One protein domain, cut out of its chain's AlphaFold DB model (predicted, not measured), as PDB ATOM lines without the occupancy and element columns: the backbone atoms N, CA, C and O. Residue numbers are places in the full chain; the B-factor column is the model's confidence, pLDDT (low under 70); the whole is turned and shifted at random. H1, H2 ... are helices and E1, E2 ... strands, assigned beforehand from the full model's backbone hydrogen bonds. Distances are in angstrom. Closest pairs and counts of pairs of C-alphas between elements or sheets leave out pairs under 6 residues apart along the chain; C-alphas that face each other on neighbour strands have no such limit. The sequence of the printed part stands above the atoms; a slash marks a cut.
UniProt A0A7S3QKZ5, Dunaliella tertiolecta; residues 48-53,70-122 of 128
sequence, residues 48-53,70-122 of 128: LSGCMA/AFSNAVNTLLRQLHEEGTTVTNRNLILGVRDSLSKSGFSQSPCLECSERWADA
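What this domain is: This is residues 48 to 53 and 70 to 122 of the 128 residues of a protein of Dunaliella tertiolecta (UniProt A0A7S3QKZ5). Two helices of similar length, H1 and H2, cross at a steep angle, and after H2 the chain folds back past it through the short strand E1 to a small helix, H3, near the first residues of H2. A separate short piece, residues 48 to 53, comes before H1, and its residues 48 to 49 lie beside E1. The printed part has 59 residues with three named helices and one named strand, in the order H1, H2, E1, H3, and its class is mostly helix. The whole is compact, with a radius of gyration of the C-alphas of 11.3 A, and flat, with spans of 28 by 27 by 14 A.

Where its parts are: The printed part begins at Leu 48, with its C-alpha at (206.040, 170.084, 36.927), and this first piece ends at Ala 53. After the cut, H1 takes residues 70 to 84, starting from C-alpha 70 at (217.549, 167.219, 30.271), and is 21.4 A long from first to last C-alpha. H2 takes residues 91 to 104 and is 20.3 A long. E1 is residues 112 to 114, 6.5 A long. H3 is residues 117 to 120, 5.0 A long, and ends with C-alpha 120 at (204.083, 171.701, 47.430).

How they stand to each other: Residues 48 to 49 pair with residues 112 to 113 of E1, antiparallel, in a short pairing. E1 pairs with no named strand. H1 and H2 touch, with the C-alphas of Ala 74 and Val 98 closest at 5.8 A. Their lines stand at a steep tilt of 64 degrees, and they run opposite ways. The closest C-alphas of H2 and E1 are those of Ile 95 and Leu 113, 6.6 A apart. H2 and H3 only just touch, with 3 pairs of C-alphas within 8 A, and H2 does so with residues 91 to 92 alone; the closest C-alphas are those of Arg 92 and Ala 120, at 5.1 A. H1 is apart from E1 and from H3. In H1 and H2 every O i to N i+4 pair is within hydrogen-bond range, while H3, with four residues, is too short for such a pair.

The domain as a whole: The two C-alphas farthest apart are those of Ala 53 and Gly 86, 33.5 A. Residues 54 to 69 are cut out and not printed, and C-alphas 53 and 70 stand 16.6 A apart across the cut. The link from E1 to H3 is tight, those from H1 to H2 and from H2 to E1 are short, and none is long. The mean pLDDT of the printed part is 94.8, and no printed residue is under 70.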
ATOM      1  N   LEU A  48     204.609 169.832  37.033       95.75
ATOM      2  CA  LEU A  48     206.040 170.084  36.927       95.75
ATOM      3  C   LEU A  48     206.371 170.390  35.465       95.75
ATOM      4  O   LEU A  48     206.338 169.497  34.618       95.75
ATOM      5  N   SER A  49     206.679 171.645  35.161       96.31
ATOM      6  CA  SER A  49     207.104 172.078  33.830       96.31
ATOM      7  C   SER A  49     208.630 172.067  33.715       96.31
ATOM      8  O   SER A  49     209.344 172.377  34.668       96.31
ATOM      9  N   GLY A  50     209.151 171.698  32.539       95.06
ATOM     10  CA  GLY A  50     210.596 171.553  32.311       95.06
ATOM     11  C   GLY A  50     211.369 172.869  32.161       95.06
ATOM     12  O   GLY A  50     212.597 172.859  32.188       95.06
ATOM     13  N   CYS A  51     210.671 173.994  32.000       94.50
ATOM     14  CA  CYS A  51     211.248 175.332  31.901       94.50
ATOM     15  C   CYS A  51     210.187 176.397  32.226       94.50
ATOM     16  O   CYS A  51     208.987 176.107  32.205       94.50
ATOM     17  N   MET A  52     210.609 177.630  32.515       91.06
ATOM     18  CA  MET A  52     209.683 178.758  32.628       91.06
ATOM     19  C   MET A  52     209.144 179.173  31.250       91.06
ATOM     20  O   MET A  52     209.749 178.904  30.219       91.06
ATOM     21  N   ALA A  53     208.035 179.919  31.218       87.75
ATOM     22  CA  ALA A  53     207.322 180.286  29.984       87.75
ATOM     23  C   ALA A  53     208.154 181.017  28.903       87.75
ATOM     24  O   ALA A  53     207.718 181.115  27.760       87.75
ATOM     25  N   ALA A  70     216.690 166.820  29.156       97.75
ATOM     26  CA  ALA A  70     217.549 167.219  30.271       97.75
ATOM     27  C   ALA A  70     216.771 167.277  31.597       97.75
ATOM     28  O   ALA A  70     217.252 166.799  32.623       97.75
ATOM     29  N   PHE A  71     215.536 167.794  31.568       98.19
ATOM     30  CA  PHE A  71     214.675 167.874  32.751       98.19
ATOM     31  C   PHE A  71     214.311 166.486  33.296       98.19
ATOM     32  O   PHE A  71     214.566 166.196  34.464       98.19
ATOM     33  N   SER A  72     213.770 165.607  32.451       97.69
ATOM     34  CA  SER A  72     213.344 164.265  32.863       97.69
ATOM     35  C   SER A  72     214.515 163.415  33.360       97.69
ATOM     36  O   SER A  72     214.379 162.674  34.334       97.69
ATOM     37  N   ASN A  73     215.690 163.542  32.735       97.25
ATOM     38  CA  ASN A  73     216.892 162.858  33.199       97.25
ATOM     39  C   ASN A  73     217.374 163.381  34.564       97.25
ATOM     40  O   ASN A  73     217.743 162.580  35.427       97.25
ATOM     41  N   ALA A  74     217.327 164.698  34.793       97.75
ATOM     42  CA  ALA A  74     217.675 165.297  36.081       97.75
ATOM     43  C   ALA A  74     216.717 164.854  37.202       97.75
ATOM     44  O   ALA A  74     217.183 164.472  38.275       97.75
ATOM     45  N   VAL A  75     215.402 164.807  36.940       97.44
ATOM     46  CA  VAL A  75     214.395 164.263  37.877       97.44
ATOM     47  C   VAL A  75     214.747 162.830  38.275       97.44
ATOM     48  O   VAL A  75     214.880 162.531  39.458       97.44
ATOM     49  N   ASN A  76     214.952 161.948  37.295       96.12
ATOM     50  CA  ASN A  76     215.248 160.540  37.562       96.12
ATOM     51  C   ASN A  76     216.569 160.347  38.316       96.12
ATOM     52  O   ASN A  76     216.666 159.484  39.184       96.12
ATOM     53  N   THR A  77     217.589 161.139  37.985       95.81
ATOM     54  CA  THR A  77     218.900 161.057  38.639       95.81
ATOM     55  C   THR A  77     218.822 161.476  40.099       95.81
ATOM     56  O   THR A  77     219.309 160.744  40.959       95.81
ATOM     57  N   LEU A  78     218.139 162.586  40.388       96.19
ATOM     58  CA  LEU A  78     217.945 163.045  41.758       96.19
ATOM     59  C   LEU A  78     217.077 162.077  42.573       96.19
ATOM     60  O   LEU A  78     217.401 161.792  43.720       96.19
ATOM     61  N   LEU A  79     216.006 161.528  41.988       95.50
ATOM     62  CA  LEU A  79     215.157 160.549  42.675       95.50
ATOM     63  C   LEU A  79     215.930 159.292  43.082       95.50
ATOM     64  O   LEU A  79     215.755 158.827  44.204       95.50
ATOM     65  N   ARG A  80     216.795 158.757  42.207       94.75
ATOM     66  CA  ARG A  80     217.651 157.607  42.553       94.75
ATOM     67  C   ARG A  80     218.572 157.932  43.726       94.75
ATOM     68  O   ARG A  80     218.609 157.167  44.681       94.75
ATOM     69  N   GLN A  81     219.240 159.083  43.675       94.62
ATOM     70  CA  GLN A  81     220.134 159.523  44.744       94.62
ATOM     71  C   GLN A  81     219.393 159.653  46.086       94.62
ATOM     72  O   GLN A  81     219.799 159.065  47.083       94.62
ATOM     73  N   LEU A  82     218.272 160.380  46.115       92.50
ATOM     74  CA  LEU A  82     217.505 160.590  47.346       92.50
ATOM     75  C   LEU A  82     216.908 159.286  47.891       92.50
ATOM     76  O   LEU A  82     216.790 159.124  49.104       92.50
ATOM     77  N   HIS A  83     216.545 158.351  47.006       90.44
ATOM     78  CA  HIS A  83     216.079 157.024  47.397       90.44
ATOM     79  C   HIS A  83     217.183 156.205  48.080       90.44
ATOM     80  O   HIS A  83     216.931 155.614  49.127       90.44
ATOM     81  N   GLU A  84     218.399 156.204  47.529       93.25
ATOM     82  CA  GLU A  84     219.568 155.546  48.132       93.25
ATOM     83  C   GLU A  84     219.914 156.135  49.511       93.25
ATOM     84  O   GLU A  84     220.320 155.407  50.415       93.25
ATOM     85  N   GLU A  85     219.686 157.435  49.698       93.50
ATOM     86  CA  GLU A  85     219.866 158.141  50.974       93.50
ATOM     87  C   GLU A  85     218.720 157.898  51.983       93.50
ATOM     88  O   GLU A  85     218.828 158.291  53.144       93.50
ATOM     89  N   GLY A  86     217.618 157.256  51.573       89.94
ATOM     90  CA  GLY A  86     216.430 157.062  52.415       89.94
ATOM     91  C   GLY A  86     215.653 158.355  52.702       89.94
ATOM     92  O   GLY A  86     214.876 158.418  53.656       89.94
ATOM     93  N   THR A  87     215.856 159.394  51.892       89.12
ATOM     94  CA  THR A  87     215.266 160.722  52.086       89.12
ATOM     95  C   THR A  87     213.832 160.766  51.557       89.12
ATOM     96  O   THR A  87     213.555 160.395  50.416       89.12
ATOM     97  N   THR A  88     212.894 161.284  52.356       90.56
ATOM     98  CA  THR A  88     211.535 161.571  51.873       90.56
ATOM     99  C   THR A  88     211.558 162.728  50.875       90.56
ATOM    100  O   THR A  88     211.984 163.837  51.198       90.56
ATOM    101  N   VAL A  89     211.067 162.483  49.661       94.38
ATOM    102  CA  VAL A  89     211.048 163.472  48.578       94.38
ATOM    103  C   VAL A  89     209.701 164.192  48.555       94.38
ATOM    104  O   VAL A  89     208.669 163.551  48.383       94.38
ATOM    105  N   THR A  90     209.698 165.519  48.694       95.56
ATOM    106  CA  THR A  90     208.506 166.366  48.488       95.56
ATOM    107  C   THR A  90     208.513 166.997  47.098       95.56
ATOM    108  O   THR A  90     209.575 167.119  46.481       95.56
ATOM    109  N   ASN A  91     207.356 167.450  46.599       95.94
ATOM    110  CA  ASN A  91     207.275 168.135  45.298       95.94
ATOM    111  C   ASN A  91     208.188 169.377  45.244       95.94
ATOM    112  O   ASN A  91     208.903 169.593  44.260       95.94
ATOM    113  N   ARG A  92     208.214 170.168  46.327       95.88
ATOM    114  CA  ARG A  92     209.064 171.358  46.471       95.88
ATOM    115  C   ARG A  92     210.548 171.001  46.469       95.88
ATOM    116  O   ARG A  92     211.314 171.599  45.717       95.88
ATOM    117  N   ASN A  93     210.971 170.039  47.288       95.19
ATOM    118  CA  ASN A  93     212.393 169.708  47.382       95.19
ATOM    119  C   ASN A  93     212.899 169.049  46.098       95.19
ATOM    120  O   ASN A  93     214.015 169.342  45.670       95.19
ATOM    121  N   LEU A  94     212.057 168.246  45.435       96.69
ATOM    122  CA  LEU A  94     212.374 167.688  44.126       96.69
ATOM    123  C   LEU A  94     212.663 168.797  43.112       96.69
ATOM    124  O   LEU A  94     213.731 168.798  42.503       96.69
ATOM    125  N   ILE A  95     211.750 169.761  42.934       97.31
ATOM    126  CA  ILE A  95     211.930 170.781  41.893       97.31
ATOM    127  C   ILE A  95     213.128 171.695  42.176       97.31
ATOM    128  O   ILE A  95     213.841 172.074  41.248       97.31
ATOM    129  N   LEU A  96     213.391 172.017  43.448       96.50
ATOM    130  CA  LEU A  96     214.552 172.815  43.843       96.50
ATOM    131  C   LEU A  96     215.866 172.074  43.562       96.50
ATOM    132  O   LEU A  96     216.773 172.660  42.972       96.50
ATOM    133  N   GLY A  97     215.948 170.787  43.909       96.62
ATOM    134  CA  GLY A  97     217.128 169.972  43.620       96.62
ATOM    135  C   GLY A  97     217.354 169.764  42.120       96.62
ATOM    136  O   GLY A  97     218.487 169.829  41.651       96.62
ATOM    137  N   VAL A  98     216.286 169.590  41.334       97.81
ATOM    138  CA  VAL A  98     216.397 169.467  39.870       97.81
ATOM    139  C   VAL A  98     216.929 170.755  39.240       97.81
ATOM    140  O   VAL A  98     217.786 170.691  38.359       97.81
ATOM    141  N   ARG A  99     216.470 171.930  39.695       97.19
ATOM    142  CA  ARG A  99     216.990 173.230  39.228       97.19
ATOM    143  C   ARG A  99     218.484 173.373  39.512       97.19
ATOM    144  O   ARG A  99     219.233 173.777  38.624       97.19
ATOM    145  N   ASP A 100     218.912 173.006  40.716       96.94
ATOM    146  CA  ASP A 100     220.325 173.018  41.105       96.94
ATOM    147  C   ASP A 100     221.164 172.052  40.248       96.94
ATOM    148  O   ASP A 100     222.203 172.437  39.707       96.94
ATOM    149  N   SER A 101     220.674 170.828  40.020       97.31
ATOM    150  CA  SER A 101     221.334 169.850  39.145       97.31
ATOM    151  C   SER A 101     221.503 170.369  37.714       97.31
ATOM    152  O   SER A 101     222.583 170.240  37.144       97.31
ATOM    153  N   LEU A 102     220.460 170.960  37.126       97.38
ATOM    154  CA  LEU A 102     220.502 171.479  35.755       97.38
ATOM    155  C   LEU A 102     221.459 172.663  35.615       97.38
ATOM    156  O   LEU A 102     222.231 172.706  34.656       97.38
ATOM    157  N   SER A 103     221.455 173.574  36.594       96.25
ATOM    158  CA  SER A 103     222.383 174.705  36.639       96.25
ATOM    159  C   SER A 103     223.840 174.234  36.697       96.25
ATOM    160  O   SER A 103     224.665 174.704  35.915       96.25
ATOM    161  N   LYS A 104     224.150 173.244  37.548       96.69
ATOM    162  CA  LYS A 104     225.494 172.644  37.645       96.69
ATOM    163  C   LYS A 104     225.927 171.942  36.360       96.69
ATOM    164  O   LYS A 104     227.109 171.948  36.031       96.69
ATOM    165  N   SER A 105     224.983 171.356  35.627       94.38
ATOM    166  CA  SER A 105     225.230 170.727  34.325       94.38
ATOM    167  C   SER A 105     225.288 171.720  33.155       94.38
ATOM    168  O   SER A 105     225.490 171.295  32.020       94.38
ATOM    169  N   GLY A 106     225.136 173.026  33.405       96.19
ATOM    170  CA  GLY A 106     225.253 174.074  32.388       96.19
ATOM    171  C   GLY A 106     223.991 174.315  31.554       96.19
ATOM    172  O   GLY A 106     224.058 175.025  30.552       96.19
ATOM    173  N   PHE A 107     222.840 173.760  31.945       96.75
ATOM    174  CA  PHE A 107     221.564 174.061  31.292       96.75
ATOM    175  C   PHE A 107     220.990 175.384  31.807       96.75
ATOM    176  O   PHE A 107     221.000 175.657  33.006       96.75
ATOM    177  N   SER A 108     220.443 176.194  30.899       95.06
ATOM    178  CA  SER A 108     219.799 177.475  31.224       95.06
ATOM    179  C   SER A 108     218.318 177.351  31.597       95.06
ATOM    180  O   SER A 108     217.712 178.339  32.005       95.06
ATOM    181  N   GLN A 109     217.724 176.165  31.443       96.06
ATOM    182  CA  GLN A 109     216.318 175.928  31.757       96.06
ATOM    183  C   GLN A 109     216.081 175.904  33.278       96.06
ATOM    184  O   GLN A 109     216.839 175.285  34.030       96.06
ATOM    185  N   SER A 110     214.981 176.508  33.717       95.94
ATOM    186  CA  SER A 110     214.521 176.537  35.103       95.94
ATOM    187  C   SER A 110     213.161 175.845  35.215       95.94
ATOM    188  O   SER A 110     212.122 176.474  35.000       95.94
ATOM    189  N   PRO A 111     213.128 174.554  35.572       96.94
ATOM    190  CA  PRO A 111     211.877 173.855  35.823       96.94
ATOM    191  C   PRO A 111     211.012 174.533  36.888       96.94
ATOM    192  O   PRO A 111     211.524 175.172  37.815       96.94
ATOM    193  N   CYS A 112     209.695 174.378  36.778       95.69
ATOM    194  CA  CYS A 112     208.732 175.059  37.630       95.69
ATOM    195  C   CYS A 112     207.687 174.094  38.201       95.69
ATOM    196  O   CYS A 112     207.220 173.180  37.530       95.69
ATOM    197  N   LEU A 113     207.346 174.312  39.473       95.94
ATOM    198  CA  LEU A 113     206.261 173.636  40.175       95.94
ATOM    199  C   LEU A 113     205.048 174.566  40.240       95.94
ATOM    200  O   LEU A 113     205.147 175.718  40.694       95.94
ATOM    201  N   GLU A 114     203.919 174.035  39.791       93.50
ATOM    202  CA  GLU A 114     202.607 174.666  39.756       93.50
ATOM    203  C   GLU A 114     201.611 173.755  40.479       93.50
ATOM    204  O   GLU A 114     201.219 172.699  39.988       93.50
ATOM    205  N   CYS A 115     201.253 174.154  41.693       92.00
ATOM    206  CA  CYS A 115     200.241 173.524  42.534       92.00
ATOM    207  C   CYS A 115     199.805 174.545  43.598       92.00
ATOM    208  O   CYS A 115     200.271 175.687  43.596       92.00
ATOM    209  N   SER A 116     198.939 174.160  44.529       90.50
ATOM    210  CA  SER A 116     198.739 174.930  45.760       90.50
ATOM    211  C   SER A 116     199.854 174.658  46.782       90.50
ATOM    212  O   SER A 116     200.590 173.672  46.682       90.50
ATOM    213  N   GLU A 117     199.957 175.505  47.811       89.19
ATOM    214  CA  GLU A 117     200.907 175.313  48.924       89.19
ATOM    215  C   GLU A 117     200.728 173.954  49.611       89.19
ATOM    216  O   GLU A 117     201.711 173.295  49.942       89.19
ATOM    217  N   ARG A 118     199.483 173.480  49.766       90.00
ATOM    218  CA  ARG A 118     199.221 172.199  50.439       90.00
ATOM    219  C   ARG A 118     199.815 170.996  49.710       90.00
ATOM    220  O   ARG A 118     200.113 169.996  50.354       90.00
ATOM    221  N   TRP A 119     200.001 171.092  48.395       92.50
ATOM    222  CA  TRP A 119     200.622 170.038  47.597       92.50
ATOM    223  C   TRP A 119     202.125 170.229  47.398       92.50
ATOM    224  O   TRP A 119     202.816 169.259  47.091       92.50
ATOM    225  N   ALA A 120     202.657 171.435  47.606       94.31
ATOM    226  CA  ALA A 120     204.083 171.701  47.430       94.31
ATOM    227  C   ALA A 120     204.938 170.863  48.394       94.31
ATOM    228  O   ALA A 120     205.949 170.287  47.991       94.31
ATOM    229  N   ASP A 121     204.496 170.735  49.645       93.38
ATOM    230  CA  ASP A 121     205.225 170.011  50.692       93.38
ATOM    231  C   ASP A 121     204.727 168.568  50.895       93.38
ATOM    232  O   ASP A 121     205.251 167.835  51.733       93.38
ATOM    233  N   ALA A 122     203.756 168.127  50.089       93.12
ATOM    234  CA  ALA A 122     203.351 166.729  50.026       93.12
ATOM    235  C   ALA A 122     204.450 165.862  49.384       93.12
ATOM    236  O   ALA A 122     205.268 166.343  48.591       93.12
TER     237      ALA A 122